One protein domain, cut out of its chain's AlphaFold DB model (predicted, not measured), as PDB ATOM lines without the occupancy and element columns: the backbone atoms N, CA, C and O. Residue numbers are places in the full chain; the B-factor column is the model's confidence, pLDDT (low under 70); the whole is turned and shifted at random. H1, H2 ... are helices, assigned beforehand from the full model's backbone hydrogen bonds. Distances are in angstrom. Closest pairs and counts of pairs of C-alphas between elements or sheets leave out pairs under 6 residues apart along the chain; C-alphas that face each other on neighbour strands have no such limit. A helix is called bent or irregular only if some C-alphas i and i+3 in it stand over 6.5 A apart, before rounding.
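What this domain is: This is residues 2 to 215 of the 218 residues of an uncharacterized protein of Spirochaeta isovalerica (UniProt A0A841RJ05). Two lobes of helices make this domain: in one, the long helices H8, H9 and H10 form the three sides of a triangle with H2 in its middle, and in the other H3 to H7 are grouped together, with the short H11 packed on H5. The chain passes from the first lobe to the second through the tight link from H2 to H3 and comes back through that from H7 to H8; H1 is near H2 and H9. The printed part has 214 residues with eleven named helices, H1 to H11 in order, and no named strand, and its class is all helix. It is only just compact, close to loose, with a radius of gyration of the C-alphas of 20.1 A and spans of 60 by 40 by 34 A.

Where its parts are: H1, residues 2 to 7, begins at C-alpha 2 (299.763, 314.623, 379.552). H2, residues 18 to 32, is 22.3 A long and only just irregular: C-alphas 25 and 28 are 6.7 A apart. H3 is residues 34 to 47, H4 52 to 61, H5 67 to 75, H6 79 to 89 and H7 93 to 105. H8, residues 109 to 140, is the longest helix at 46.1 A, with C-alpha 140 at (304.482, 320.811, 363.605). H9, residues 147 to 171, measures 35.8 A, and H10, residues 178 to 198, 30.3 A. H11, residues 208 to 213, ends at C-alpha 213 (297.277, 281.513, 383.769).

How they stand to each other: H1 is close to H2 but not clearly touching, with the C-alphas of Val 4 and Ile 22 closest at 7.4 A. H2 touches residues 116 to 131 of H8 at a steep tilt of 38 degrees, opposite ways, closest at the C-alphas of Ile 23 and Lys 124, 6.0 A. It touches residues 182 to 189 of H10, closest at the C-alphas of Pro 28 and Ser 186, 5.2 A. Residues 26 to 30 of H2 touch residues 157 to 164 of H9, closest at the C-alphas of Ile 29 and Leu 161, 6.9 A. H3 touches H5, about perpendicular at 86 degrees, with the C-alphas of Leu 39 and Leu 67 closest at 7.0 A. H4 touches H6 at a shallow tilt of 22 degrees, opposite ways, closest at the C-alphas of Ile 55 and Leu 88, 6.6 A. H5 touches residues 99 to 103 of H7, closest at the C-alphas of Leu 75 and Gln 103, 5.6 A. H11 touches H5, closest at the C-alphas of Ser 210 and Lys 68, 6.7 A. H4 and H9 are among the pairs that are apart. Every O i to N i+4 pair is within hydrogen-bond range in H1 and H3 to H11, and 9 of 11 are in H2.

The domain as a whole: The two C-alphas farthest apart, those of Lys 13 and Asn 61, are 60.5 A apart. The printed part has no cut, and no link is long. The mean pLDDT of the printed part is 85.4; residues 2 to 16, 76 to 79, 173 and 214 to 215 are under 70.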
ATOM      1  N   GLU A   2     299.709 313.735 378.367       54.28
ATOM      2  CA  GLU A   2     299.763 314.623 379.552       54.28
ATOM      3  C   GLU A   2     299.074 314.022 380.785       54.28
ATOM      4  O   GLU A   2     299.596 314.118 381.884       54.28
ATOM      5  N   TRP A   3     297.977 313.285 380.607       58.12
ATOM      6  CA  TRP A   3     297.323 312.577 381.711       58.12
ATOM      7  C   TRP A   3     298.208 311.498 382.370       58.12
ATOM      8  O   TRP A   3     298.120 311.306 383.576       58.12
ATOM      9  N   VAL A   4     299.087 310.819 381.616       58.09
ATOM     10  CA  VAL A   4     300.013 309.807 382.169       58.09
ATOM     11  C   VAL A   4     301.067 310.492 383.034       58.09
ATOM     12  O   VAL A   4     301.415 310.007 384.106       58.09
ATOM     13  N   GLU A   5     301.557 311.633 382.550       61.12
ATOM     14  CA  GLU A   5     302.564 312.461 383.214       61.12
ATOM     15  C   GLU A   5     302.025 313.101 384.502       61.12
ATOM     16  O   GLU A   5     302.795 313.322 385.429       61.12
ATOM     17  N   CYS A   6     300.715 313.357 384.584       61.97
ATOM     18  CA  CYS A   6     300.066 313.841 385.804       61.97
ATOM     19  C   CYS A   6     299.842 312.745 386.857       61.97
ATOM     20  O   CYS A   6     299.795 313.051 388.045       61.97
ATOM     21  N   LEU A   7     299.652 311.490 386.436       64.69
ATOM     22  CA  LEU A   7     299.315 310.384 387.340       64.69
ATOM     23  C   LEU A   7     300.540 309.689 387.936       64.69
ATOM     24  O   LEU A   7     300.458 309.141 389.034       64.69
ATOM     25  N   LEU A   8     301.658 309.674 387.210       69.50
ATOM     26  CA  LEU A   8     302.868 308.976 387.625       69.50
ATOM     27  C   LEU A   8     303.923 309.973 388.106       69.50
ATOM     28  O   LEU A   8     304.129 310.999 387.454       69.50
ATOM     29  N   PRO A   9     304.637 309.678 389.203       67.62
ATOM     30  CA  PRO A   9     305.720 310.531 389.665       67.62
ATOM     31  C   PRO A   9     306.919 310.395 388.717       67.62
ATOM     32  O   PRO A   9     307.794 309.557 388.904       67.62
ATOM     33  N   VAL A  10     306.944 311.205 387.656       68.31
ATOM     34  CA  VAL A  10     308.057 311.260 386.701       68.31
ATOM     35  C   VAL A  10     309.088 312.270 387.206       68.31
ATOM     36  O   VAL A  10     308.813 313.471 387.278       68.31
ATOM     37  N   TYR A  11     310.288 311.802 387.554       64.12
ATOM     38  CA  TYR A  11     311.337 312.645 388.134       64.12
ATOM     39  C   TYR A  11     312.335 313.111 387.065       64.12
ATOM     40  O   TYR A  11     312.812 312.322 386.258       64.12
ATOM     41  N   ASN A  12     312.693 314.399 387.080       58.16
ATOM     42  CA  ASN A  12     313.662 314.990 386.137       58.16
ATOM     43  C   ASN A  12     315.120 314.945 386.618       58.16
ATOM     44  O   ASN A  12     315.995 315.449 385.920       58.16
ATOM     45  N   LYS A  13     315.388 314.435 387.825       50.22
ATOM     46  CA  LYS A  13     316.738 314.417 388.398       50.22
ATOM     47  C   LYS A  13     317.357 313.032 388.192       50.22
ATOM     48  O   LYS A  13     316.880 312.055 388.762       50.22
ATOM     49  N   ASP A  14     318.365 312.980 387.324       52.88
ATOM     50  CA  ASP A  14     319.371 311.916 387.161       52.88
ATOM     51  C   ASP A  14     318.902 310.496 386.769       52.88
ATOM     52  O   ASP A  14     319.661 309.538 386.902       52.88
ATOM     53  N   SER A  15     317.685 310.333 386.243       58.59
ATOM     54  CA  SER A  15     317.129 309.034 385.813       58.59
ATOM     55  C   SER A  15     316.714 309.027 384.336       58.59
ATOM     56  O   SER A  15     316.692 310.079 383.698       58.59
ATOM     57  N   ASP A  16     316.437 307.828 383.799       63.03
ATOM     58  CA  ASP A  16     316.002 307.564 382.416       63.03
ATOM     59  C   ASP A  16     315.051 308.640 381.849       63.03
ATOM     60  O   ASP A  16     314.237 309.204 382.584       63.03
ATOM     61  N   ASP A  17     315.069 308.861 380.525       78.31
ATOM     62  CA  ASP A  17     314.127 309.757 379.834       78.31
ATOM     63  C   ASP A  17     312.687 309.574 380.349       78.31
ATOM     64  O   ASP A  17     312.219 308.447 380.514       78.31
ATOM     65  N   LYS A  18     311.930 310.665 380.526       78.06
ATOM     66  CA  LYS A  18     310.542 310.634 381.046       78.06
ATOM     67  C   LYS A  18     309.669 309.532 380.435       78.06
ATOM     68  O   LYS A  18     308.926 308.846 381.129       78.06
ATOM     69  N   ILE A  19     309.767 309.349 379.118       83.12
ATOM     70  CA  ILE A  19     309.006 308.330 378.390       83.12
ATOM     71  C   ILE A  19     309.408 306.905 378.787       83.12
ATOM     72  O   ILE A  19     308.568 306.012 378.829       83.12
ATOM     73  N   VAL A  20     310.684 306.682 379.096       83.62
ATOM     74  CA  VAL A  20     311.193 305.406 379.597       83.62
ATOM     75  C   VAL A  20     310.665 305.147 381.006       83.62
ATOM     76  O   VAL A  20     310.197 304.039 381.253       83.62
ATOM     77  N   GLN A  21     310.616 306.160 381.879       84.19
ATOM     78  CA  GLN A  21     309.989 306.030 383.203       84.19
ATOM     79  C   GLN A  21     308.512 305.619 383.085       84.19
ATOM     80  O   GLN A  21     308.093 304.635 383.690       84.19
ATOM     81  N   ILE A  22     307.742 306.286 382.220       85.19
ATOM     82  CA  ILE A  22     306.338 305.934 381.941       85.19
ATOM     83  C   ILE A  22     306.201 304.481 381.467       85.19
ATOM     84  O   ILE A  22     305.333 303.743 381.934       85.19
ATOM     85  N   ILE A  23     307.057 304.054 380.537       87.50
ATOM     86  CA  ILE A  23     307.051 302.682 380.020       87.50
ATOM     87  C   ILE A  23     307.342 301.685 381.141       87.50
ATOM     88  O   ILE A  23     306.666 300.660 381.226       87.50
ATOM     89  N   ASN A  24     308.310 301.989 382.004       86.25
ATOM     90  CA  ASN A  24     308.679 301.138 383.131       86.25
ATOM     91  C   ASN A  24     307.543 301.022 384.154       86.25
ATOM     92  O   ASN A  24     307.346 299.940 384.699       86.25
ATOM     93  N   TYR A  25     306.758 302.084 384.357       86.38
ATOM     94  CA  TYR A  25     305.608 302.053 385.257       86.38
ATOM     95  C   TYR A  25     304.406 301.287 384.684       86.38
ATOM     96  O   TYR A  25     303.767 300.503 385.380       86.38
ATOM     97  N   ILE A  26     304.090 301.482 383.403       86.88
ATOM     98  CA  ILE A  26     302.881 300.902 382.795       86.88
ATOM     99  C   ILE A  26     303.100 299.444 382.357       86.88
ATOM    100  O   ILE A  26     302.185 298.622 382.439       86.88
ATOM    101  N   SER A  27     304.305 299.098 381.890       90.31
ATOM    102  CA  SER A  27     304.599 297.771 381.327       90.31
ATOM    103  C   SER A  27     304.240 296.605 382.264       90.31
ATOM    104  O   SER A  27     303.547 295.693 381.808       90.31
ATOM    105  N   PRO A  28     304.621 296.602 383.559       90.88
ATOM    106  CA  PRO A  28     304.299 295.501 384.466       90.88
ATOM    107  C   PRO A  28     302.802 295.234 384.590       90.88
ATOM    108  O   PRO A  28     302.391 294.076 384.601       90.88
ATOM    109  N   ILE A  29     301.995 296.296 384.605       90.56
ATOM    110  CA  ILE A  29     300.535 296.222 384.692       90.56
ATOM    111  C   ILE A  29     299.949 295.638 383.403       90.56
ATOM    112  O   ILE A  29     299.152 294.703 383.447       90.56
ATOM    113  N   LEU A  30     300.381 296.135 382.240       89.94
ATOM    114  CA  LEU A  30     299.874 295.662 380.946       89.94
ATOM    115  C   LEU A  30     300.309 294.226 380.616       89.94
ATOM    116  O   LEU A  30     299.571 293.490 379.961       89.94
ATOM    117  N   VAL A  31     301.498 293.815 381.063       91.06
ATOM    118  CA  VAL A  31     302.013 292.453 380.864       91.06
ATOM    119  C   VAL A  31     301.292 291.449 381.759       91.06
ATOM    120  O   VAL A  31     301.100 290.310 381.334       91.06
ATOM    121  N   HIS A  32     300.870 291.875 382.955       86.12
ATOM    122  CA  HIS A  32     300.265 291.041 383.992       86.12
ATOM    123  C   HIS A  32     299.208 290.083 383.424       86.12
ATOM    124  O   HIS A  32     299.377 288.874 383.435       86.12
ATOM    125  N   ASN A  33     298.170 290.605 382.783       81.56
ATOM    126  CA  ASN A  33     297.055 289.775 382.325       81.56
ATOM    127  C   ASN A  33     297.169 289.346 380.859       81.56
ATOM    128  O   ASN A  33     296.187 288.892 380.274       81.56
ATOM    129  N   TYR A  34     298.343 289.481 380.236       89.06
ATOM    130  CA  TYR A  34     298.476 289.288 378.794       89.06
ATOM    131  C   TYR A  34     298.111 287.866 378.350       89.06
ATOM    132  O   TYR A  34     297.374 287.694 377.380       89.06
ATOM    133  N   ILE A  35     298.598 286.844 379.058       87.94
ATOM    134  CA  ILE A  35     298.331 285.440 378.710       87.94
ATOM    135  C   ILE A  35     296.846 285.107 378.879       87.94
ATOM    136  O   ILE A  35     296.237 284.563 377.956       87.94
ATOM    137  N   SER A  36     296.243 285.502 380.001       86.31
ATOM    138  CA  SER A  36     294.812 285.312 380.260       86.31
ATOM    139  C   SER A  36     293.953 286.040 379.231       86.31
ATOM    140  O   SER A  36     293.026 285.451 378.678       86.31
ATOM    141  N   LYS A  37     294.308 287.286 378.890       87.75
ATOM    142  CA  LYS A  37     293.622 288.073 377.859       87.75
ATOM    143  C   LYS A  37     293.617 287.355 376.513       87.75
ATOM    144  O   LYS A  37     292.577 287.269 375.876       87.75
ATOM    145  N   LEU A  38     294.748 286.787 376.094       88.94
ATOM    146  CA  LEU A  38     294.824 286.062 374.826       88.94
ATOM    147  C   LEU A  38     293.851 284.873 374.753       88.94
ATOM    148  O   LEU A  38     293.312 284.604 373.676       88.94
ATOM    149  N   LEU A  39     293.634 284.181 375.876       88.38
ATOM    150  CA  LEU A  39     292.677 283.079 375.980       88.38
ATOM    151  C   LEU A  39     291.230 283.561 376.084       88.38
ATOM    152  O   LEU A  39     290.353 282.938 375.493       88.38
ATOM    153  N   ILE A  40     290.977 284.677 376.772       89.75
ATOM    154  CA  ILE A  40     289.663 285.338 376.780       89.75
ATOM    155  C   ILE A  40     289.283 285.736 375.354       89.75
ATOM    156  O   ILE A  40     288.229 285.340 374.868       89.75
ATOM    157  N   ASP A  41     290.179 286.415 374.638       90.56
ATOM    158  CA  ASP A  41     289.951 286.825 373.253       90.56
ATOM    159  C   ASP A  41     289.714 285.612 372.334       90.56
ATOM    160  O   ASP A  41     288.963 285.691 371.359       90.56
ATOM    161  N   LEU A  42     290.362 284.475 372.618       90.88
ATOM    162  CA  LEU A  42     290.128 283.225 371.897       90.88
ATOM    163  C   LEU A  42     288.747 282.637 372.213       90.88
ATOM    164  O   LEU A  42     288.036 282.247 371.288       90.88
ATOM    165  N   ARG A  43     288.351 282.606 373.490       90.50
ATOM    166  CA  ARG A  43     287.015 282.177 373.929       90.50
ATOM    167  C   ARG A  43     285.925 283.005 373.259       90.50
ATOM    168  O   ARG A  43     284.969 282.445 372.727       90.50
ATOM    169  N   GLU A  44     286.101 284.320 373.224       91.06
ATOM    170  CA  GLU A  44     285.177 285.219 372.540       91.06
ATOM    171  C   GLU A  44     285.152 284.946 371.035       91.06
ATOM    172  O   GLU A  44     284.081 284.813 370.446       91.06
ATOM    173  N   SER A  45     286.308 284.715 370.409       90.94
ATOM    174  CA  SER A  45     286.361 284.333 368.989       90.94
ATOM    175  C   SER A  45     285.594 283.034 368.696       90.94
ATOM    176  O   SER A  45     284.921 282.932 367.669       90.94
ATOM    177  N   LEU A  46     285.633 282.054 369.607       89.81
ATOM    178  CA  LEU A  46     284.821 280.833 369.512       89.81
ATOM    179  C   LEU A  46     283.319 281.140 369.644       89.81
ATOM    180  O   LEU A  46     282.510 280.587 368.893       89.81
ATOM    181  N   ASN A  47     282.942 282.056 370.543       87.50
ATOM    182  CA  ASN A  47     281.556 282.499 370.739       87.50
ATOM    183  C   ASN A  47     280.976 283.248 369.528       87.50
ATOM    184  O   ASN A  47     279.767 283.157 369.285       87.50
ATOM    185  N   PHE A  48     281.818 283.945 368.759       86.75
ATOM    186  CA  PHE A  48     281.434 284.656 367.534       86.75
ATOM    187  C   PHE A  48     281.538 283.809 366.259       86.75
ATOM    188  O   PHE A  48     281.193 284.284 365.179       86.75
ATOM    189  N   SER A  49     281.975 282.552 366.357       86.75
ATOM    190  CA  SER A  49     282.073 281.661 365.199       86.75
ATOM    191  C   SER A  49     280.709 281.370 364.552       86.75
ATOM    192  O   SER A  49     279.663 281.358 365.207       86.75
ATOM    193  N   ILE A  50     280.722 281.052 363.252       84.75
ATOM    194  CA  ILE A  50     279.517 280.675 362.490       84.75
ATOM    195  C   ILE A  50     278.805 279.484 363.155       84.75
ATOM    196  O   ILE A  50     277.588 279.485 363.327       84.75
ATOM    197  N   ASN A  51     279.576 278.501 363.624       87.50
ATOM    198  CA  ASN A  51     279.077 277.293 364.280       87.50
ATOM    199  C   ASN A  51     278.930 277.433 365.809       87.50
ATOM    200  O   ASN A  51     278.893 276.417 366.507       87.50
ATOM    201  N   LYS A  52     278.791 278.656 366.352       89.00
ATOM    202  CA  LYS A  52     278.756 278.927 367.806       89.00
ATOM    203  C   LYS A  52     277.816 278.028 368.611       89.00
ATOM    204  O   LYS A  52     278.135 277.679 369.739       89.00
ATOM    205  N   VAL A  53     276.668 277.624 368.057       90.94
ATOM    206  CA  VAL A  53     275.717 276.725 368.745       90.94
ATOM    207  C   VAL A  53     276.310 275.327 368.924       90.94
ATOM    208  O   VAL A  53     276.253 274.769 370.019       90.94
ATOM    209  N   LYS A  54     276.925 274.779 367.868       91.06
ATOM    210  CA  LYS A  54     277.585 273.469 367.910       91.06
ATOM    211  C   LYS A  54     278.807 273.510 368.824       91.06
ATOM    212  O   LYS A  54     278.951 272.624 369.657       91.06
ATOM    213  N   ILE A  55     279.610 274.574 368.745       91.00
ATOM    214  CA  ILE A  55     280.780 274.761 369.615       91.00
ATOM    215  C   ILE A  55     280.356 274.875 371.081       91.00
ATOM    216  O   ILE A  55     280.894 274.163 371.919       91.00
ATOM    217  N   LYS A  56     279.346 275.689 371.414       90.75
ATOM    218  CA  LYS A  56     278.840 275.780 372.795       90.75
ATOM    219  C   LYS A  56     278.336 274.434 373.318       90.75
ATOM    220  O   LYS A  56     278.592 274.107 374.474       90.75
ATOM    221  N   LYS A  57     277.652 273.645 372.482       92.25
ATOM    222  CA  LYS A  57     277.211 272.289 372.842       92.25
ATOM    223  C   LYS A  57     278.402 271.358 373.085       92.25
ATOM    224  O   LYS A  57     278.412 270.667 374.096       92.25
ATOM    225  N   PHE A  58     279.401 271.381 372.207       91.44
ATOM    226  CA  PHE A  58     280.644 270.623 372.359       91.44
ATOM    227  C   PHE A  58     281.364 270.976 373.668       91.44
ATOM    228  O   PHE A  58     281.610 270.092 374.487       91.44
ATOM    229  N   LEU A  59     281.598 272.269 373.923       90.81
ATOM    230  CA  LEU A  59     282.255 272.740 375.144       90.81
ATOM    231  C   LEU A  59     281.488 272.298 376.396       90.81
ATOM    232  O   LEU A  59     282.085 271.757 377.323       90.81
ATOM    233  N   LYS A  60     280.155 272.434 376.394       91.38
ATOM    234  CA  LYS A  60     279.304 271.984 377.503       91.38
ATOM    235  C   LYS A  60     279.393 270.470 377.724       91.38
ATOM    236  O   LYS A  60     279.544 270.040 378.863       91.38
ATOM    237  N   ASN A  61     279.328 269.672 376.657       90.69
ATOM    238  CA  ASN A  61     279.410 268.209 376.732       90.69
ATOM    239  C   ASN A  61     280.756 267.727 377.290       90.69
ATOM    240  O   ASN A  61     280.806 266.723 377.990       90.69
ATOM    241  N   LYS A  62     281.839 268.452 376.993       88.50
ATOM    242  CA  LYS A  62     283.196 268.157 377.471       88.50
ATOM    243  C   LYS A  62     283.507 268.767 378.847       88.50
ATOM    244  O   LYS A  62     284.634 268.622 379.324       88.50
ATOM    245  N   GLY A  63     282.533 269.436 379.475       87.69
ATOM    246  CA  GLY A  63     282.661 270.046 380.802       87.69
ATOM    247  C   GLY A  63     283.477 271.341 380.835       87.69
ATOM    248  O   GLY A  63     283.994 271.699 381.886       87.69
ATOM    249  N   ILE A  64     283.615 272.038 379.704       87.56
ATOM    250  CA  ILE A  64     284.482 273.212 379.555       87.56
ATOM    251  C   ILE A  64     283.693 274.481 379.870       87.56
ATOM    252  O   ILE A  64     282.932 274.982 379.038       87.56
ATOM    253  N   ASN A  65     283.883 275.011 381.078       85.00
ATOM    254  CA  ASN A  65     283.122 276.149 381.598       85.00
ATOM    255  C   ASN A  65     284.018 277.349 381.937       85.00
ATOM    256  O   ASN A  65     283.613 278.508 381.767       85.00
ATOM    257  N   THR A  66     285.240 277.081 382.388       86.06
ATOM    258  CA  THR A  66     286.212 278.081 382.826       86.06
ATOM    259  C   THR A  66     287.278 278.347 381.759       86.06
ATOM    260  O   THR A  66     287.434 277.600 380.791       86.06
ATOM    261  N   LEU A  67     288.037 279.438 381.922       83.19
ATOM    262  CA  LEU A  67     289.216 279.694 381.085       83.19
ATOM    263  C   LEU A  67     290.284 278.615 381.264       83.19
ATOM    264  O   LEU A  67     290.976 278.298 380.300       83.19
ATOM    265  N   LYS A  68     290.391 278.043 382.470       84.69
ATOM    266  CA  LYS A  68     291.289 276.925 382.752       84.69
ATOM    267  C   LYS A  68     290.886 275.705 381.933       84.69
ATOM    268  O   LYS A  68     291.731 275.184 381.222       84.69
ATOM    269  N   ASP A  69     289.610 275.325 381.937       87.25
ATOM    270  CA  ASP A  69     289.133 274.157 381.182       87.25
ATOM    271  C   ASP A  69     289.372 274.331 379.673       87.25
ATOM    272  O   ASP A  69     289.729 273.387 378.970       87.25
ATOM    273  N   LEU A  70     289.188 275.556 379.165       87.62
ATOM    274  CA  LEU A  70     289.460 275.882 377.765       87.62
ATOM    275  C   LEU A  70     290.957 275.782 377.457       87.62
ATOM    276  O   LEU A  70     291.342 275.272 376.406       87.62
ATOM    277  N   ALA A  71     291.801 276.267 378.363       86.06
ATOM    278  CA  ALA A  71     293.240 276.149 378.229       86.06
ATOM    279  C   ALA A  71     293.678 274.678 378.312       86.06
ATOM    280  O   ALA A  71     294.472 274.244 377.494       86.06
ATOM    281  N   GLU A  72     293.115 273.872 379.206       87.06
ATOM    282  CA  GLU A  72     293.386 272.434 379.265       87.06
ATOM    283  C   GLU A  72     292.957 271.723 377.981       87.06
ATOM    284  O   GLU A  72     293.727 270.934 377.441       87.06
ATOM    285  N   LEU A  73     291.779 272.047 377.436       87.44
ATOM    286  CA  LEU A  73     291.340 271.533 376.139       87.44
ATOM    287  C   LEU A  73     292.361 271.842 375.043       87.44
ATOM    288  O   LEU A  73     292.754 270.953 374.299       87.44
ATOM    289  N   ILE A  74     292.775 273.104 374.925       84.81
ATOM    290  CA  ILE A  74     293.639 273.526 373.821       84.81
ATOM    291  C   ILE A  74     295.066 273.009 374.005       84.81
ATOM    292  O   ILE A  74     295.729 272.715 373.012       84.81
ATOM    293  N   LEU A  75     295.550 272.927 375.245       78.69
ATOM    294  CA  LEU A  75     296.974 272.794 375.552       78.69
ATOM    295  C   LEU A  75     297.378 271.405 376.061       78.69
ATOM    296  O   LEU A  75     298.552 271.068 375.934       78.69
ATOM    297  N   ILE A  76     296.451 270.628 376.637       69.31
ATOM    298  CA  ILE A  76     296.754 269.379 377.365       69.31
ATOM    299  C   ILE A  76     295.908 268.185 376.884       69.31
ATOM    300  O   ILE A  76     296.374 267.051 376.969       69.31
ATOM    301  N   ARG A  77     294.678 268.395 376.389       64.94
ATOM    302  CA  ARG A  77     293.768 267.286 376.042       64.94
ATOM    303  C   ARG A  77     294.181 266.496 374.796       64.94
ATOM    304  O   ARG A  77     294.894 266.982 373.921       64.94
ATOM    305  N   GLU A  78     293.682 265.259 374.751       63.91
ATOM    306  CA  GLU A  78     293.895 264.266 373.696       63.91
ATOM    307  C   GLU A  78     293.580 264.801 372.290       63.91
ATOM    308  O   GLU A  78     292.710 265.657 372.103       63.91
ATOM    309  N   SER A  79     294.265 264.253 371.280       69.12
ATOM    310  CA  SER A  79     294.132 264.678 369.880       69.12
ATOM    311  C   SER A  79     292.693 264.614 369.358       69.12
ATOM    312  O   SER A  79     292.311 265.452 368.547       69.12
ATOM    313  N   SER A  80     291.877 263.689 369.868       82.44
ATOM    314  CA  SER A  80     290.488 263.467 369.449       82.44
ATOM    315  C   SER A  80     289.555 264.647 369.765       82.44
ATOM    316  O   SER A  80     288.797 265.077 368.897       82.44
ATOM    317  N   ASP A  81     289.637 265.222 370.970       87.31
ATOM    318  CA  ASP A  81     288.825 266.382 371.377       87.31
ATOM    319  C   ASP A  81     289.165 267.620 370.532       87.31
ATOM    320  O   ASP A  81     288.292 268.411 370.161       87.31
ATOM    321  N   ILE A  82     290.448 267.791 370.212       87.38
ATOM    322  CA  ILE A  82     290.929 268.909 369.401       87.38
ATOM    323  C   ILE A  82     290.565 268.740 367.925       87.38
ATOM    324  O   ILE A  82     290.187 269.718 367.281       87.38
ATOM    325  N   GLU A  83     290.622 267.522 367.392       88.12
ATOM    326  CA  GLU A  83     290.153 267.210 366.040       88.12
ATOM    327  C   GLU A  83     288.646 267.449 365.896       88.12
ATOM    328  O   GLU A  83     288.213 268.060 364.916       88.12
ATOM    329  N   GLU A  84     287.847 267.065 366.901       90.06
ATOM    330  CA  GLU A  84     286.415 267.373 366.935       90.06
ATOM    331  C   GLU A  84     286.193 268.893 366.911       90.06
ATOM    332  O   GLU A  84     285.422 269.391 366.085       90.06
ATOM    333  N   LEU A  85     286.929 269.660 367.728       90.31
ATOM    334  CA  LEU A  85     286.857 271.123 367.704       90.31
ATOM    335  C   LEU A  85     287.240 271.698 366.333       90.31
ATOM    336  O   LEU A  85     286.559 272.600 365.844       90.31
ATOM    337  N   TYR A  86     288.297 271.190 365.696       91.19
ATOM    338  CA  TYR A  86     288.702 271.638 364.364       91.19
ATOM    339  C   TYR A  86     287.638 271.336 363.306       91.19
ATOM    340  O   TYR A  86     287.337 272.220 362.507       91.19
ATOM    341  N   SER A  87     286.974 270.178 363.364       90.31
ATOM    342  CA  SER A  87     285.859 269.856 362.458       90.31
ATOM    343  C   SER A  87     284.659 270.801 362.620       90.31
ATOM    344  O   SER A  87     283.950 271.115 361.665       90.31
ATOM    345  N   LEU A  88     284.434 271.325 363.830       90.75
ATOM    346  CA  LEU A  88     283.400 272.333 364.080       90.75
ATOM    347  C   LEU A  88     283.814 273.723 363.587       90.75
ATOM    348  O   LEU A  88     282.951 274.566 363.318       90.75
ATOM    349  N   LEU A  89     285.118 273.963 363.479       89.69
ATOM    350  CA  LEU A  89     285.724 275.207 363.027       89.69
ATOM    351  C   LEU A  89     286.030 275.232 361.532       89.69
ATOM    352  O   LEU A  89     286.500 276.267 361.085       89.69
ATOM    353  N   ASP A  90     285.763 274.163 360.780       74.06
ATOM    354  CA  ASP A  90     286.286 273.893 359.425       74.06
ATOM    355  C   ASP A  90     286.167 275.068 358.425       74.06
ATOM    356  O   ASP A  90     287.006 275.258 357.550       74.06
ATOM    357  N   SER A  91     285.174 275.944 358.596       77.50
ATOM    358  CA  SER A  91     284.989 277.160 357.788       77.50
ATOM    359  C   SER A  91     285.820 278.384 358.218       77.50
ATOM    360  O   SER A  91     285.782 279.418 357.553       77.50
ATOM    361  N   ASN A  92     286.567 278.312 359.321       88.56
ATOM    362  CA  ASN A  92     287.323 279.408 359.927       88.56
ATOM    363  C   ASN A  92     288.793 279.019 360.155       88.56
ATOM    364  O   ASN A  92     289.257 278.840 361.286       88.56
ATOM    365  N   ILE A  93     289.538 278.949 359.050       89.94
ATOM    366  CA  ILE A  93     290.971 278.624 359.040       89.94
ATOM    367  C   ILE A  93     291.799 279.546 359.948       89.94
ATOM    368  O   ILE A  93     292.699 279.082 360.641       89.94
ATOM    369  N   LEU A  94     291.442 280.832 360.038       91.50
ATOM    370  CA  LEU A  94     292.148 281.806 360.875       91.50
ATOM    371  C   LEU A  94     292.058 281.459 362.365       91.50
ATOM    372  O   LEU A  94     293.029 281.624 363.107       91.50
ATOM    373  N   LEU A  95     290.897 280.980 362.818       91.12
ATOM    374  CA  LEU A  95     290.706 280.584 364.210       91.12
ATOM    375  C   LEU A  95     291.430 279.269 364.519       91.12
ATOM    376  O   LEU A  95     292.036 279.153 365.582       91.12
ATOM    377  N   ILE A  96     291.445 278.327 363.573       91.88
ATOM    378  CA  ILE A  96     292.232 277.088 363.671       91.88
ATOM    379  C   ILE A  96     293.726 277.414 363.794       91.88
ATOM    380  O   ILE A  96     294.389 276.948 364.723       91.88
ATOM    381  N   ASP A  97     294.257 278.259 362.910       91.62
ATOM    382  CA  ASP A  97     295.664 278.668 362.941       91.62
ATOM    383  C   ASP A  97     296.014 279.404 364.235       91.62
ATOM    384  O   ASP A  97     297.087 279.198 364.807       91.62
ATOM    385  N   ARG A  98     295.087 280.213 364.760       91.25
ATOM    386  CA  ARG A  98     295.248 280.873 366.057       91.25
ATOM    387  C   ARG A  98     295.331 279.867 367.211       91.25
ATOM    388  O   ARG A  98     296.177 280.043 368.088       91.25
ATOM    389  N   ILE A  99     294.504 278.820 367.214       91.88
ATOM    390  CA  ILE A  99     294.555 277.742 368.220       91.88
ATOM    391  C   ILE A  99     295.894 276.998 368.133       91.88
ATOM    392  O   ILE A  99     296.590 276.877 369.142       91.88
ATOM    393  N   LYS A 100     296.318 276.597 366.928       90.62
ATOM    394  CA  LYS A 100     297.626 275.954 366.696       90.62
ATOM    395  C   LYS A 100     298.792 276.839 367.135       90.62
ATOM    396  O   LYS A 100     299.761 276.369 367.732       90.62
ATOM    397  N   TYR A 101     298.699 278.143 366.882       89.69
ATOM    398  CA  TYR A 101     299.685 279.113 367.343       89.69
ATOM    399  C   TYR A 101     299.772 279.152 368.878       89.69
ATOM    400  O   TYR A 101     300.877 279.171 369.428       89.69
ATOM    401  N   PHE A 102     298.636 279.099 369.584       88.69
ATOM    402  CA  PHE A 102     298.625 278.991 371.045       88.69
ATOM    403  C   PHE A 102     299.247 277.688 371.536       88.69
ATOM    404  O   PHE A 102     300.145 277.745 372.375       88.69
ATOM    405  N   GLN A 103     298.877 276.545 370.957       89.38
ATOM    406  CA  GLN A 103     299.525 275.256 371.243       89.38
ATOM    407  C   GLN A 103     301.049 275.347 371.085       89.38
ATOM    408  O   GLN A 103     301.814 274.871 371.923       89.38
ATOM    409  N   GLY A 104     301.514 276.061 370.056       88.62
ATOM    410  CA  GLY A 104     302.925 276.363 369.851       88.62
ATOM    411  C   GLY A 104     303.565 277.167 370.991       88.62
ATOM    412  O   GLY A 104     304.679 276.829 371.402       88.62
ATOM    413  N   ILE A 105     302.899 278.210 371.502       88.12
ATOM    414  CA  ILE A 105     303.398 279.041 372.615       88.12
ATOM    415  C   ILE A 105     303.480 278.239 373.915       88.12
ATOM    416  O   ILE A 105     304.500 278.290 374.593       88.12
ATOM    417  N   PHE A 106     302.435 277.499 374.266       86.19
ATOM    418  CA  PHE A 106     302.360 276.780 375.541       86.19
ATOM    419  C   PHE A 106     302.977 275.380 375.483       86.19
ATOM    420  O   PHE A 106     302.885 274.625 376.439       86.19
ATOM    421  N   LYS A 107     303.673 275.028 374.400       85.69
ATOM    422  CA  LYS A 107     304.457 273.788 374.358       85.69
ATOM    423  C   LYS A 107     305.569 273.763 375.413       85.69
ATOM    424  O   LYS A 107     305.969 272.694 375.854       85.69
ATOM    425  N   LYS A 108     306.129 274.931 375.761       88.94
ATOM    426  CA  LYS A 108     307.190 275.068 376.771       88.94
ATOM    427  C   LYS A 108     307.060 276.384 377.542       88.94
ATOM    428  O   LYS A 108     306.826 277.414 376.902       88.94
ATOM    429  N   PRO A 109     307.352 276.417 378.853       91.12
ATOM    430  CA  PRO A 109     307.351 277.657 379.638       91.12
ATOM    431  C   PRO A 109     308.285 278.739 379.074       91.12
ATOM    432  O   PRO A 109     307.966 279.928 379.075       91.12
ATOM    433  N   THR A 110     309.405 278.334 378.467       92.69
ATOM    434  CA  THR A 110     310.343 279.249 377.791       92.69
ATOM    435  C   THR A 110     309.711 280.020 376.634       92.69
ATOM    436  O   THR A 110     310.047 281.184 376.403       92.69
ATOM    437  N   ARG A 111     308.771 279.405 375.909       92.06
ATOM    438  CA  ARG A 111     308.042 280.051 374.812       92.06
ATOM    439  C   ARG A 111     306.991 281.022 375.339       92.06
ATOM    440  O   ARG A 111     306.858 282.107 374.775       92.06
ATOM    441  N   VAL A 112     306.325 280.691 376.448       91.94
ATOM    442  CA  VAL A 112     305.437 281.619 377.168       91.94
ATOM    443  C   VAL A 112     306.221 282.857 377.610       91.94
ATOM    444  O   VAL A 112     305.851 283.979 377.259       91.94
ATOM    445  N   LYS A 113     307.374 282.667 378.267       93.19
ATOM    446  CA  LYS A 113     308.262 283.768 378.670       93.19
ATOM    447  C   LYS A 113     308.725 284.603 377.475       93.19
ATOM    448  O   LYS A 113     308.614 285.826 377.492       93.19
ATOM    449  N   SER A 114     309.182 283.961 376.398       94.19
ATOM    450  CA  SER A 114     309.580 284.655 375.161       94.19
ATOM    451  C   SER A 114     308.439 285.491 374.570       94.19
ATOM    452  O   SER A 114     308.649 286.613 374.087       94.19
ATOM    453  N   ARG A 115     307.203 284.981 374.648       93.56
ATOM    454  CA  ARG A 115     306.010 285.687 374.187       93.56
ATOM    455  C   ARG A 115     305.699 286.917 375.044       93.56
ATOM    456  O   ARG A 115     305.352 287.950 374.470       93.56
ATOM    457  N   LEU A 116     305.872 286.835 376.361       93.44
ATOM    458  CA  LEU A 116     305.716 287.965 377.286       93.44
ATOM    459  C   LEU A 116     306.774 289.041 377.061       93.44
ATOM    460  O   LEU A 116     306.420 290.194 376.840       93.44
ATOM    461  N   VAL A 117     308.048 288.657 376.967       94.44
ATOM    462  CA  VAL A 117     309.151 289.583 376.649       94.44
ATOM    463  C   VAL A 117     308.912 290.275 375.303       94.44
ATOM    464  O   VAL A 117     309.107 291.482 375.149       94.44
ATOM    465  N   SER A 118     308.421 289.533 374.308       94.88
ATOM    466  CA  SER A 118     308.054 290.106 373.011       94.88
ATOM    467  C   SER A 118     306.855 291.054 373.097       94.88
ATOM    468  O   SER A 118     306.781 292.019 372.337       94.88
ATOM    469  N   HIS A 119     305.892 290.790 373.983       93.25
ATOM    470  CA  HIS A 119     304.774 291.691 374.239       93.25
ATOM    471  C   HIS A 119     305.229 292.978 374.933       93.25
ATOM    472  O   HIS A 119     304.948 294.051 374.409       93.25
ATOM    473  N   GLU A 120     306.024 292.874 375.994       93.25
ATOM    474  CA  GLU A 120     306.640 293.999 376.706       93.25
ATOM    475  C   GLU A 120     307.434 294.913 375.760       93.25
ATOM    476  O   GLU A 120     307.239 296.129 375.728       93.25
ATOM    477  N   ARG A 121     308.253 294.329 374.878       94.94
ATOM    478  CA  ARG A 121     308.976 295.092 373.851       94.94
ATOM    479  C   ARG A 121     308.037 295.821 372.883       94.94
ATOM    480  O   ARG A 121     308.309 296.960 372.511       94.94
ATOM    481  N   ARG A 122     306.933 295.188 372.471       93.50
ATOM    482  CA  ARG A 122     305.932 295.835 371.606       93.50
ATOM    483  C   ARG A 122     305.218 296.975 372.324       93.50
ATOM    484  O   ARG A 122     305.026 298.010 371.698       93.50
ATOM    485  N   LEU A 123     304.885 296.822 373.606       92.94
ATOM    486  CA  LEU A 123     304.317 297.899 374.421       92.94
ATOM    487  C   LEU A 123     305.267 299.099 374.476       92.94
ATOM    488  O   LEU A 123     304.852 300.213 374.165       92.94
ATOM    489  N   LYS A 124     306.560 298.862 374.745       92.38
ATOM    490  CA  LYS A 124     307.600 299.903 374.699       92.38
ATOM    491  C   LYS A 124     307.589 300.653 373.366       92.38
ATOM    492  O   LYS A 124     307.541 301.881 373.350       92.38
ATOM    493  N   TRP A 125     307.595 299.934 372.244       93.50
ATOM    494  CA  TRP A 125     307.561 300.562 370.920       93.50
ATOM    495  C   TRP A 125     306.270 301.339 370.655       93.50
ATOM    496  O   TRP A 125     306.333 302.424 370.079       93.50
ATOM    497  N   GLN A 126     305.111 300.823 371.070       92.25
ATOM    498  CA  GLN A 126     303.833 301.514 370.882       92.25
ATOM    499  C   GLN A 126     303.762 302.802 371.703       92.25
ATOM    500  O   GLN A 126     303.429 303.851 371.161       92.25
ATOM    501  N   ILE A 127     304.178 302.769 372.969       90.81
ATOM    502  CA  ILE A 127     304.211 303.959 373.827       90.81
ATOM    503  C   ILE A 127     305.174 305.013 373.254       90.81
ATOM    504  O   ILE A 127     304.817 306.187 373.146       90.81
ATOM    505  N   GLN A 128     306.352 304.603 372.769       90.06
ATOM    506  CA  GLN A 128     307.276 305.505 372.069       90.06
ATOM    507  C   GLN A 128     306.670 306.101 370.787       90.06
ATOM    508  O   GLN A 128     306.889 307.278 370.494       90.06
ATOM    509  N   ARG A 129     305.904 305.320 370.010       90.44
ATOM    510  CA  ARG A 129     305.188 305.826 368.826       90.44
ATOM    511  C   ARG A 129     304.136 306.862 369.208       90.44
ATOM    512  O   ARG A 129     304.092 307.906 368.564       90.44
ATOM    513  N   ILE A 130     303.348 306.617 370.256       90.25
ATOM    514  CA  ILE A 130     302.348 307.570 370.759       90.25
ATOM    515  C   ILE A 130     303.028 308.870 371.218       90.25
ATOM    516  O   ILE A 130     302.542 309.960 370.921       90.25
ATOM    517  N   TYR A 131     304.189 308.780 371.875       89.00
ATOM    518  CA  TYR A 131     304.953 309.954 372.308       89.00
ATOM    519  C   TYR A 131     305.430 310.798 371.123       89.00
ATOM    520  O   TYR A 131     305.204 312.007 371.075       89.00
ATOM    521  N   ARG A 132     306.025 310.153 370.110       87.50
ATOM    522  CA  ARG A 132     306.454 310.828 368.875       87.50
ATOM    523  C   ARG A 132     305.278 311.451 368.127       87.50
ATOM    524  O   ARG A 132     305.403 312.572 367.650       87.50
ATOM    525  N   ALA A 133     304.148 310.749 368.055       89.19
ATOM    526  CA  ALA A 133     302.915 311.251 367.458       89.19
ATOM    527  C   ALA A 133     302.431 312.533 368.154       89.19
ATOM    528  O   ALA A 133     302.181 313.531 367.484       89.19
ATOM    529  N   ARG A 134     302.390 312.542 369.493       86.38
ATOM    530  CA  ARG A 134     302.051 313.731 370.293       86.38
ATOM    531  C   ARG A 134     303.009 314.893 370.027       86.38
ATOM    532  O   ARG A 134     302.559 316.012 369.803       86.38
ATOM    533  N   ASN A 135     304.315 314.626 370.005       85.19
ATOM    534  CA  ASN A 135     305.323 315.655 369.735       85.19
ATOM    535  C   ASN A 135     305.193 316.224 368.318       85.19
ATOM    536  O   ASN A 135     305.319 317.430 368.134       85.19
ATOM    537  N   LEU A 136     304.894 315.386 367.323       87.69
ATOM    538  CA  LEU A 136     304.685 315.839 365.950       87.69
ATOM    539  C   LEU A 136     303.481 316.787 365.847       87.69
ATOM    540  O   LEU A 136     303.599 317.847 365.231       87.69
ATOM    541  N   ILE A 137     302.362 316.437 366.485       88.00
ATOM    542  CA  ILE A 137     301.148 317.266 366.505       88.00
ATOM    543  C   ILE A 137     301.446 318.629 367.136       88.00
ATOM    544  O   ILE A 137     301.122 319.657 366.552       88.00
ATOM    545  N   ILE A 138     302.118 318.652 368.286       86.12
ATOM    546  CA  ILE A 138     302.382 319.894 369.028       86.12
ATOM    547  C   ILE A 138     303.412 320.779 368.332       86.12
ATOM    548  O   ILE A 138     303.226 321.988 368.253       86.12
ATOM    549  N   HIS A 139     304.502 320.197 367.831       81.38
ATOM    550  CA  HIS A 139     305.602 320.985 367.275       81.38
ATOM    551  C   HIS A 139     305.411 321.357 365.807       81.38
ATOM    552  O   HIS A 139     306.021 322.317 365.348       81.38
ATOM    553  N   SER A 140     304.616 320.598 365.051       83.44
ATOM    554  CA  SER A 140     304.482 320.811 363.605       83.44
ATOM    555  C   SER A 140     303.044 320.911 363.110       83.44
ATOM    556  O   SER A 140     302.846 321.105 361.913       83.44
ATOM    557  N   GLY A 141     302.042 320.743 363.982       82.81
ATOM    558  CA  GLY A 141     300.631 320.710 363.589       82.81
ATOM    559  C   GLY A 141     300.276 319.554 362.646       82.81
ATOM    560  O   GLY A 141     299.179 319.528 362.096       82.81
ATOM    561  N   LYS A 142     301.198 318.608 362.410       82.25
ATOM    562  CA  LYS A 142     301.012 317.512 361.457       82.25
ATOM    563  C   LYS A 142     300.370 316.309 362.128       82.25
ATOM    564  O   LYS A 142     300.839 315.835 363.163       82.25
ATOM    565  N   THR A 143     299.363 315.759 361.461       82.69
ATOM    566  CA  THR A 143     298.699 314.519 361.863       82.69
ATOM    567  C   THR A 143     299.557 313.306 361.476       82.69
ATOM    568  O   THR A 143     299.857 313.121 360.294       82.69
ATOM    569  N   PRO A 144     299.968 312.460 362.436       81.81
ATOM    570  CA  PRO A 144     300.698 311.228 362.158       81.81
ATOM    571  C   PRO A 144     299.835 310.201 361.415       81.81
ATOM    572  O   PRO A 144     298.621 310.133 361.604       81.81
ATOM    573  N   TYR A 145     300.474 309.333 360.629       80.69
ATOM    574  CA  TYR A 145     299.803 308.184 360.016       80.69
ATOM    575  C   TYR A 145     299.264 307.216 361.089       80.69
ATOM    576  O   TYR A 145     299.952 306.956 362.080       80.69
ATOM    577  N   GLN A 146     298.060 306.665 360.874       84.56
ATOM    578  CA  GLN A 146     297.353 305.771 361.814       84.56
ATOM    579  C   GLN A 146     297.103 306.390 363.204       84.56
ATOM    580  O   GLN A 146     297.172 305.693 364.218       84.56
ATOM    581  N   LEU A 147     296.824 307.698 363.271       88.19
ATOM    582  CA  LEU A 147     296.553 308.377 364.541       88.19
ATOM    583  C   LEU A 147     295.412 307.714 365.331       88.19
ATOM    584  O   LEU A 147     295.550 307.538 366.536       88.19
ATOM    585  N   GLU A 148     294.340 307.287 364.660       90.25
ATOM    586  CA  GLU A 148     293.201 306.596 365.286       90.25
ATOM    587  C   GLU A 148     293.647 305.347 366.054       90.25
ATOM    588  O   GLU A 148     293.422 305.245 367.256       90.25
ATOM    589  N   THR A 149     294.409 304.456 365.415       90.62
ATOM    590  CA  THR A 149     294.949 303.255 366.069       90.62
ATOM    591  C   THR A 149     295.871 303.596 367.244       90.62
ATOM    592  O   THR A 149     295.921 302.871 368.238       90.62
ATOM    593  N   LEU A 150     296.640 304.687 367.164       90.38
ATOM    594  CA  LEU A 150     297.477 305.132 368.285       90.38
ATOM    595  C   LEU A 150     296.627 305.637 369.460       90.38
ATOM    596  O   LEU A 150     296.980 305.374 370.610       90.38
ATOM    597  N   ILE A 151     295.519 306.324 369.176       89.50
ATOM    598  CA  ILE A 151     294.560 306.806 370.174       89.50
ATOM    599  C   ILE A 151     293.842 305.629 370.841       89.50
ATOM    600  O   ILE A 151     293.797 305.574 372.066       89.50
ATOM    601  N   GLU A 152     293.368 304.646 370.076       91.81
ATOM    602  CA  GLU A 152     292.742 303.432 370.618       91.81
ATOM    603  C   GLU A 152     293.679 302.682 371.572       91.81
ATOM    604  O   GLU A 152     293.291 302.319 372.683       91.81
ATOM    605  N   ASN A 153     294.941 302.493 371.174       90.56
ATOM    606  CA  ASN A 153     295.941 301.869 372.041       90.56
ATOM    607  C   ASN A 153     296.194 302.701 373.305       90.56
ATOM    608  O   ASN A 153     296.342 302.135 374.385       90.56
ATOM    609  N   LEU A 154     296.231 304.032 373.185       90.62
ATOM    610  CA  LEU A 154     296.402 304.926 374.327       90.62
ATOM    611  C   LEU A 154     295.240 304.807 375.319       90.62
ATOM    612  O   LEU A 154     295.499 304.702 376.517       90.62
ATOM    613  N   HIS A 155     293.995 304.797 374.834       90.69
ATOM    614  CA  HIS A 155     292.811 304.576 375.667       90.69
ATOM    615  C   HIS A 155     292.873 303.217 376.351       90.69
ATOM    616  O   HIS A 155     292.768 303.142 377.567       90.69
ATOM    617  N   TYR A 156     293.187 302.157 375.606       89.81
ATOM    618  CA  TYR A 156     293.325 300.829 376.191       89.81
ATOM    619  C   TYR A 156     294.369 300.783 377.326       89.81
ATOM    620  O   TYR A 156     294.131 300.163 378.367       89.81
ATOM    621  N   TYR A 157     295.524 301.439 377.154       90.38
ATOM    622  CA  TYR A 157     296.551 301.497 378.200       90.38
ATOM    623  C   TYR A 157     296.096 302.314 379.410       90.38
ATOM    624  O   TYR A 157     296.379 301.915 380.540       90.38
ATOM    625  N   PHE A 158     295.381 303.418 379.179       89.38
ATOM    626  CA  PHE A 158     294.798 304.229 380.244       89.38
ATOM    627  C   PHE A 158     293.788 303.447 381.062       89.38
ATOM    628  O   PHE A 158     293.935 303.343 382.274       89.38
ATOM    629  N   ASP A 159     292.801 302.865 380.390       90.88
ATOM    630  CA  ASP A 159     291.692 302.179 381.033       90.88
ATOM    631  C   ASP A 159     292.214 300.982 381.826       90.88
ATOM    632  O   ASP A 159     291.792 300.745 382.952       90.88
ATOM    633  N   THR A 160     293.206 300.261 381.290       89.25
ATOM    634  CA  THR A 160     293.842 299.153 382.017       89.25
ATOM    635  C   THR A 160     294.558 299.641 383.279       89.25
ATOM    636  O   THR A 160     294.407 299.022 384.331       89.25
ATOM    637  N   LEU A 161     295.316 300.742 383.197       88.88
ATOM    638  CA  LEU A 161     295.984 301.336 384.358       88.88
ATOM    639  C   LEU A 161     294.961 301.793 385.403       88.88
ATOM    640  O   LEU A 161     295.080 301.430 386.569       88.88
ATOM    641  N   MET A 162     293.947 302.547 384.980       89.81
ATOM    642  CA  MET A 162     292.927 303.093 385.870       89.81
ATOM    643  C   MET A 162     292.110 301.998 386.534       89.81
ATOM    644  O   MET A 162     291.917 302.063 387.741       89.81
ATOM    645  N   ASN A 163     291.692 300.969 385.796       89.81
ATOM    646  CA  ASN A 163     290.965 299.842 386.373       89.81
ATOM    647  C   ASN A 163     291.808 299.132 387.434       89.81
ATOM    648  O   ASN A 163     291.321 298.879 388.528       89.81
ATOM    649  N   VAL A 164     293.091 298.883 387.157       89.25
ATOM    650  CA  VAL A 164     293.997 298.273 388.140       89.25
ATOM    651  C   VAL A 164     294.171 299.162 389.368       89.25
ATOM    652  O   VAL A 164     294.102 298.658 390.488       89.25
ATOM    653  N   CYS A 165     294.356 300.470 389.184       88.75
ATOM    654  CA  CYS A 165     294.461 301.405 390.296       88.75
ATOM    655  C   CYS A 165     293.174 301.449 391.128       88.75
ATOM    656  O   CYS A 165     293.247 301.335 392.344       88.75
ATOM    657  N   ILE A 166     292.012 301.576 390.488       89.50
ATOM    658  CA  ILE A 166     290.713 301.656 391.163       89.50
ATOM    659  C   ILE A 166     290.435 300.367 391.934       89.50
ATOM    660  O   ILE A 166     290.155 300.449 393.124       89.50
ATOM    661  N   SER A 167     290.566 299.195 391.304       88.31
ATOM    662  CA  SER A 167     290.332 297.908 391.973       88.31
ATOM    663  C   SER A 167     291.262 297.721 393.172       88.31
ATOM    664  O   SER A 167     290.798 297.427 394.265       88.31
ATOM    665  N   ASN A 168     292.568 297.977 393.022       88.62
ATOM    666  CA  ASN A 168     293.508 297.780 394.131       88.62
ATOM    667  C   ASN A 168     293.311 298.802 395.263       88.62
ATOM    668  O   ASN A 168     293.417 298.417 396.419       88.62
ATOM    669  N   LEU A 169     293.013 300.073 394.965       86.94
ATOM    670  CA  LEU A 169     292.769 301.089 396.002       86.94
ATOM    671  C   LEU A 169     291.415 300.914 396.702       86.94
ATOM    672  O   LEU A 169     291.280 301.308 397.855       86.94
ATOM    673  N   ALA A 170     290.407 300.379 396.009       85.69
ATOM    674  CA  ALA A 170     289.075 300.171 396.574       85.69
ATOM    675  C   ALA A 170     288.970 298.876 397.393       85.69
ATOM    676  O   ALA A 170     288.182 298.819 398.334       85.69
ATOM    677  N   GLU A 171     289.726 297.837 397.025       81.81
ATOM    678  CA  GLU A 171     289.599 296.495 397.608       81.81
ATOM    679  C   GLU A 171     290.710 296.149 398.608       81.81
ATOM    680  O   GLU A 171     290.549 295.215 399.391       81.81
ATOM    681  N   ASN A 172     291.840 296.866 398.594       70.94
ATOM    682  CA  ASN A 172     292.987 296.578 399.455       70.94
ATOM    683  C   ASN A 172     293.498 297.835 400.169       70.94
ATOM    684  O   ASN A 172     294.174 298.672 399.571       70.94
ATOM    685  N   ASP A 173     293.308 297.884 401.490       69.62
ATOM    686  CA  ASP A 173     293.848 298.941 402.365       69.62
ATOM    687  C   ASP A 173     295.393 298.970 402.417       69.62
ATOM    688  O   ASP A 173     296.002 299.902 402.955       69.62
ATOM    689  N   GLU A 174     296.050 297.942 401.867       76.38
ATOM    690  CA  GLU A 174     297.508 297.832 401.788       76.38
ATOM    691  C   GLU A 174     298.130 298.808 400.777       76.38
ATOM    692  O   GLU A 174     299.254 299.271 400.993       76.38
ATOM    693  N   TYR A 175     297.419 299.163 399.700       81.56
ATOM    694  CA  TYR A 175     297.934 300.090 398.690       81.56
ATOM    695  C   TYR A 175     297.413 301.497 398.954       81.56
ATOM    696  O   TYR A 175     296.214 301.753 398.909       81.56
ATOM    697  N   LYS A 176     298.327 302.441 399.194       80.38
ATOM    698  CA  LYS A 176     297.965 303.835 399.498       80.38
ATOM    699  C   LYS A 176     298.248 304.781 398.343       80.38
ATOM    700  O   LYS A 176     297.681 305.871 398.284       80.38
ATOM    701  N   THR A 177     299.124 304.383 397.421       85.69
ATOM    702  CA  THR A 177     299.517 305.201 396.274       85.69
ATOM    703  C   THR A 177     299.564 304.389 394.982       85.69
ATOM    704  O   THR A 177     299.762 303.173 394.985       85.69
ATOM    705  N   ILE A 178     299.445 305.078 393.841       84.94
ATOM    706  CA  ILE A 178     299.637 304.477 392.510       84.94
ATOM    707  C   ILE A 178     301.039 303.857 392.397       84.94
ATOM    708  O   ILE A 178     301.200 302.792 391.806       84.94
ATOM    709  N   THR A 179     302.049 304.485 393.001       84.81
ATOM    710  CA  THR A 179     303.426 303.981 393.014       84.81
ATOM    711  C   THR A 179     303.530 302.621 393.701       84.81
ATOM    712  O   THR A 179     304.208 301.736 393.181       84.81
ATOM    713  N   ASP A 180     302.827 302.421 394.820       87.94
ATOM    714  CA  ASP A 180     302.809 301.136 395.532       87.94
ATOM    715  C   ASP A 180     302.231 300.031 394.646       87.94
ATOM    716  O   ASP A 180     302.803 298.946 394.538       87.94
ATOM    717  N   ILE A 181     301.146 300.340 393.933       89.75
ATOM    718  CA  ILE A 181     300.503 299.421 392.989       89.75
ATOM    719  C   ILE A 181     301.467 299.079 391.855       89.75
ATOM    720  O   ILE A 181     301.679 297.912 391.537       89.75
ATOM    721  N   VAL A 182     302.118 300.071 391.254       88.50
ATOM    722  CA  VAL A 182     303.061 299.809 390.162       88.50
ATOM    723  C   VAL A 182     304.255 298.965 390.631       88.50
ATOM    724  O   VAL A 182     304.675 298.036 389.928       88.50
ATOM    725  N   ASN A 183     304.780 299.228 391.829       88.88
ATOM    726  CA  ASN A 183     305.848 298.428 392.431       88.88
ATOM    727  C   ASN A 183     305.391 296.988 392.683       88.88
ATOM    728  O   ASN A 183     306.099 296.044 392.326       88.88
ATOM    729  N   HIS A 184     304.182 296.805 393.208       90.62
ATOM    730  CA  HIS A 184     303.577 295.492 393.409       90.62
ATOM    731  C   HIS A 184     303.473 294.692 392.109       90.62
ATOM    732  O   HIS A 184     303.940 293.554 392.030       90.62
ATOM    733  N   TYR A 185     302.947 295.296 391.042       91.06
ATOM    734  CA  TYR A 185     302.852 294.635 389.738       91.06
ATOM    735  C   TYR A 185     304.231 294.362 389.119       91.06
ATOM    736  O   TYR A 185     304.411 293.358 388.425       91.06
ATOM    737  N   SER A 186     305.231 295.197 389.413       91.12
ATOM    738  CA  SER A 186     306.629 294.944 389.044       91.12
ATOM    739  C   SER A 186     307.186 293.707 389.748       91.12
ATOM    740  O   SER A 186     307.768 292.841 389.090       91.12
ATOM    741  N   ILE A 187     306.946 293.574 391.057       91.25
ATOM    742  CA  ILE A 187     307.333 292.397 391.846       91.25
ATOM    743  C   ILE A 187     306.607 291.149 391.333       91.25
ATOM    744  O   ILE A 187     307.262 290.140 391.066       91.25
ATOM    745  N   LYS A 188     305.287 291.220 391.101       90.38
ATOM    746  CA  LYS A 188     304.508 290.108 390.530       90.38
ATOM    747  C   LYS A 188     305.049 289.670 389.166       90.38
ATOM    748  O   LYS A 188     305.178 288.472 388.923       90.38
ATOM    749  N   LYS A 189     305.420 290.612 388.288       91.69
ATOM    750  CA  LYS A 189     306.054 290.296 386.994       91.69
ATOM    751  C   LYS A 189     307.371 289.542 387.186       91.69
ATOM    752  O   LYS A 189     307.583 288.519 386.537       91.69
ATOM    753  N   CYS A 190     308.247 290.024 388.069       91.38
ATOM    754  CA  CYS A 190     309.523 289.371 388.365       91.38
ATOM    755  C   CYS A 190     309.325 287.961 388.935       91.38
ATOM    756  O   CYS A 190     309.937 287.013 388.444       91.38
ATOM    757  N   ALA A 191     308.426 287.805 389.909       91.19
ATOM    758  CA  ALA A 191     308.076 286.510 390.488       91.19
ATOM    759  C   ALA A 191     307.565 285.538 389.417       91.19
ATOM    760  O   ALA A 191     307.999 284.389 389.363       91.19
ATOM    761  N   TYR A 192     306.716 286.015 388.507       90.69
ATOM    762  CA  TYR A 192     306.205 285.197 387.418       90.69
ATOM    763  C   TYR A 192     307.290 284.784 386.412       90.69
ATOM    764  O   TYR A 192     307.339 283.631 385.988       90.69
ATOM    765  N   TYR A 193     308.207 285.685 386.048       92.06
ATOM    766  CA  TYR A 193     309.339 285.328 385.184       92.06
ATOM    767  C   TYR A 193     310.269 284.310 385.852       92.06
ATOM    768  O   TYR A 193     310.720 283.386 385.173       92.06
ATOM    769  N   ASN A 194     310.506 284.441 387.159       92.19
ATOM    770  CA  ASN A 194     311.296 283.485 387.936       92.19
ATOM    771  C   ASN A 194     310.610 282.115 388.010       92.19
ATOM    772  O   ASN A 194     311.275 281.095 387.843       92.19
ATOM    773  N   PHE A 195     309.287 282.086 388.188       91.06
ATOM    774  CA  PHE A 195     308.495 280.859 388.118       91.06
ATOM    775  C   PHE A 195     308.628 280.184 386.745       91.06
ATOM    776  O   PHE A 195     308.967 279.008 386.664       91.06
ATOM    777  N   LEU A 196     308.457 280.924 385.644       91.31
ATOM    778  CA  LEU A 196     308.637 280.357 384.300       91.31
ATOM    779  C   LEU A 196     310.066 279.831 384.064       91.31
ATOM    780  O   LEU A 196     310.250 278.868 383.316       91.31
ATOM    781  N   ASP A 197     311.074 280.444 384.690       92.81
ATOM    782  CA  ASP A 197     312.457 279.965 384.637       92.81
ATOM    783  C   ASP A 197     312.692 278.711 385.486       92.81
ATOM    784  O   ASP A 197     313.502 277.868 385.082       92.81
ATOM    785  N   SER A 198     312.007 278.557 386.626       91.56
ATOM    786  CA  SER A 198     312.132 277.365 387.473       91.56
ATOM    787  C   SER A 198     311.572 276.130 386.772       91.56
ATOM    788  O   SER A 198     312.219 275.087 386.786       91.56
ATOM    789  N   ILE A 199     310.455 276.277 386.051       91.12
ATOM    790  CA  ILE A 199     309.816 275.185 385.298       91.12
ATOM    791  C   ILE A 199     310.323 275.056 383.849       91.12
ATOM    792  O   ILE A 199     309.759 274.327 383.042       91.12
ATOM    793  N   LYS A 200     311.406 275.744 383.455       89.88
ATOM    794  CA  LYS A 200     311.837 275.846 382.039       89.88
ATOM    795  C   LYS A 200     312.118 274.517 381.322       89.88
ATOM    796  O   LYS A 200     312.150 274.490 380.089       89.88
ATOM    797  N   LYS A 201     312.419 273.455 382.079       87.56
ATOM    798  CA  LYS A 201     312.696 272.104 381.561       87.56
ATOM    799  C   LYS A 201     311.455 271.209 381.541       87.56
ATOM    800  O   LYS A 201     311.511 270.155 380.918       87.56
ATOM    801  N   GLU A 202     310.381 271.624 382.200       86.38
ATOM    802  CA  GLU A 202     309.137 270.872 382.319       86.38
ATOM    803  C   GLU A 202     308.232 271.105 381.105       86.38
ATOM    804  O   GLU A 202     308.359 272.096 380.373       86.38
ATOM    805  N   GLU A 203     307.308 270.173 380.894       83.88
ATOM    806  CA  GLU A 203     306.190 270.354 379.974       83.88
ATOM    807  C   GLU A 203     305.022 271.033 380.698       83.88
ATOM    808  O   GLU A 203     304.878 270.947 381.919       83.88
ATOM    809  N   ILE A 204     304.195 271.759 379.945       84.81
ATOM    810  CA  ILE A 204     303.002 272.391 380.509       84.81
ATOM    811  C   ILE A 204     301.931 271.310 380.675       84.81
ATOM    812  O   ILE A 204     301.613 270.603 379.723       84.81
ATOM    813  N   ASN A 205     301.399 271.180 381.888       82.62
ATOM    814  CA  ASN A 205     300.450 270.149 382.297       82.62
ATOM    815  C   ASN A 205     299.322 270.758 383.152       82.62
ATOM    816  O   ASN A 205     299.326 271.954 383.453       82.62
ATOM    817  N   SER A 206     298.338 269.949 383.551       79.75
ATOM    818  CA  SER A 206     297.160 270.438 384.290       79.75
ATOM    819  C   SER A 206     297.489 271.027 385.668       79.75
ATOM    820  O   SER A 206     296.715 271.824 386.208       79.75
ATOM    821  N   GLU A 207     298.641 270.672 386.238       79.62
ATOM    822  CA  GLU A 207     299.099 271.172 387.537       79.62
ATOM    823  C   GLU A 207     299.676 272.586 387.401       79.62
ATOM    824  O   GLU A 207     299.247 273.504 388.104       79.62
ATOM    825  N   ASN A 208     300.587 272.801 386.444       83.75
ATOM    826  CA  ASN A 208     301.280 274.080 386.278       83.75
ATOM    827  C   ASN A 208     300.531 275.093 385.391       83.75
ATOM    828  O   ASN A 208     300.772 276.298 385.512       83.75
ATOM    829  N   ILE A 209     299.578 274.654 384.555       83.88
ATOM    830  CA  ILE A 209     298.792 275.546 383.690       83.88
ATOM    831  C   ILE A 209     298.046 276.596 384.507       83.88
ATOM    832  O   ILE A 209     298.020 277.761 384.127       83.88
ATOM    833  N   SER A 210     297.513 276.217 385.671       82.00
ATOM    834  CA  SER A 210     296.782 277.138 386.541       82.00
ATOM    835  C   SER A 210     297.685 278.298 386.961       82.00
ATOM    836  O   SER A 210     297.299 279.445 386.785       82.00
ATOM    837  N   SER A 211     298.914 278.009 387.398       83.31
ATOM    838  CA  SER A 211     299.918 279.012 387.777       83.31
ATOM    839  C   SER A 211     300.419 279.847 386.595       83.31
ATOM    840  O   SER A 211     300.742 281.022 386.753       83.31
ATOM    841  N   ILE A 212     300.461 279.267 385.390       83.62
ATOM    842  CA  ILE A 212     300.803 279.992 384.157       83.62
ATOM    843  C   ILE A 212     299.701 280.996 383.790       83.62
ATOM    844  O   ILE A 212     300.012 282.075 383.284       83.62
ATOM    845  N   LEU A 213     298.436 280.661 384.045       79.56
ATOM    846  CA  LEU A 213     297.277 281.513 383.769       79.56
ATOM    847  C   LEU A 213     296.960 282.492 384.908       79.56
ATOM    848  O   LEU A 213     296.442 283.578 384.659       79.56
ATOM    849  N   SER A 214     297.267 282.143 386.157       61.47
ATOM    850  CA  SER A 214     296.851 282.883 387.354       61.47
ATOM    851  C   SER A 214     297.730 284.091 387.677       61.47
ATOM    852  O   SER A 214     297.937 284.425 388.841       61.47
ATOM    853  N   ILE A 215     298.192 284.805 386.654       55.28
ATOM    854  CA  ILE A 215     298.520 286.213 386.855       55.28
ATOM    855  C   ILE A 215     297.231 287.048 387.000       55.28
ATOM    856  O   ILE A 215     297.268 288.149 387.509       55.28
TER     857      ILE A 215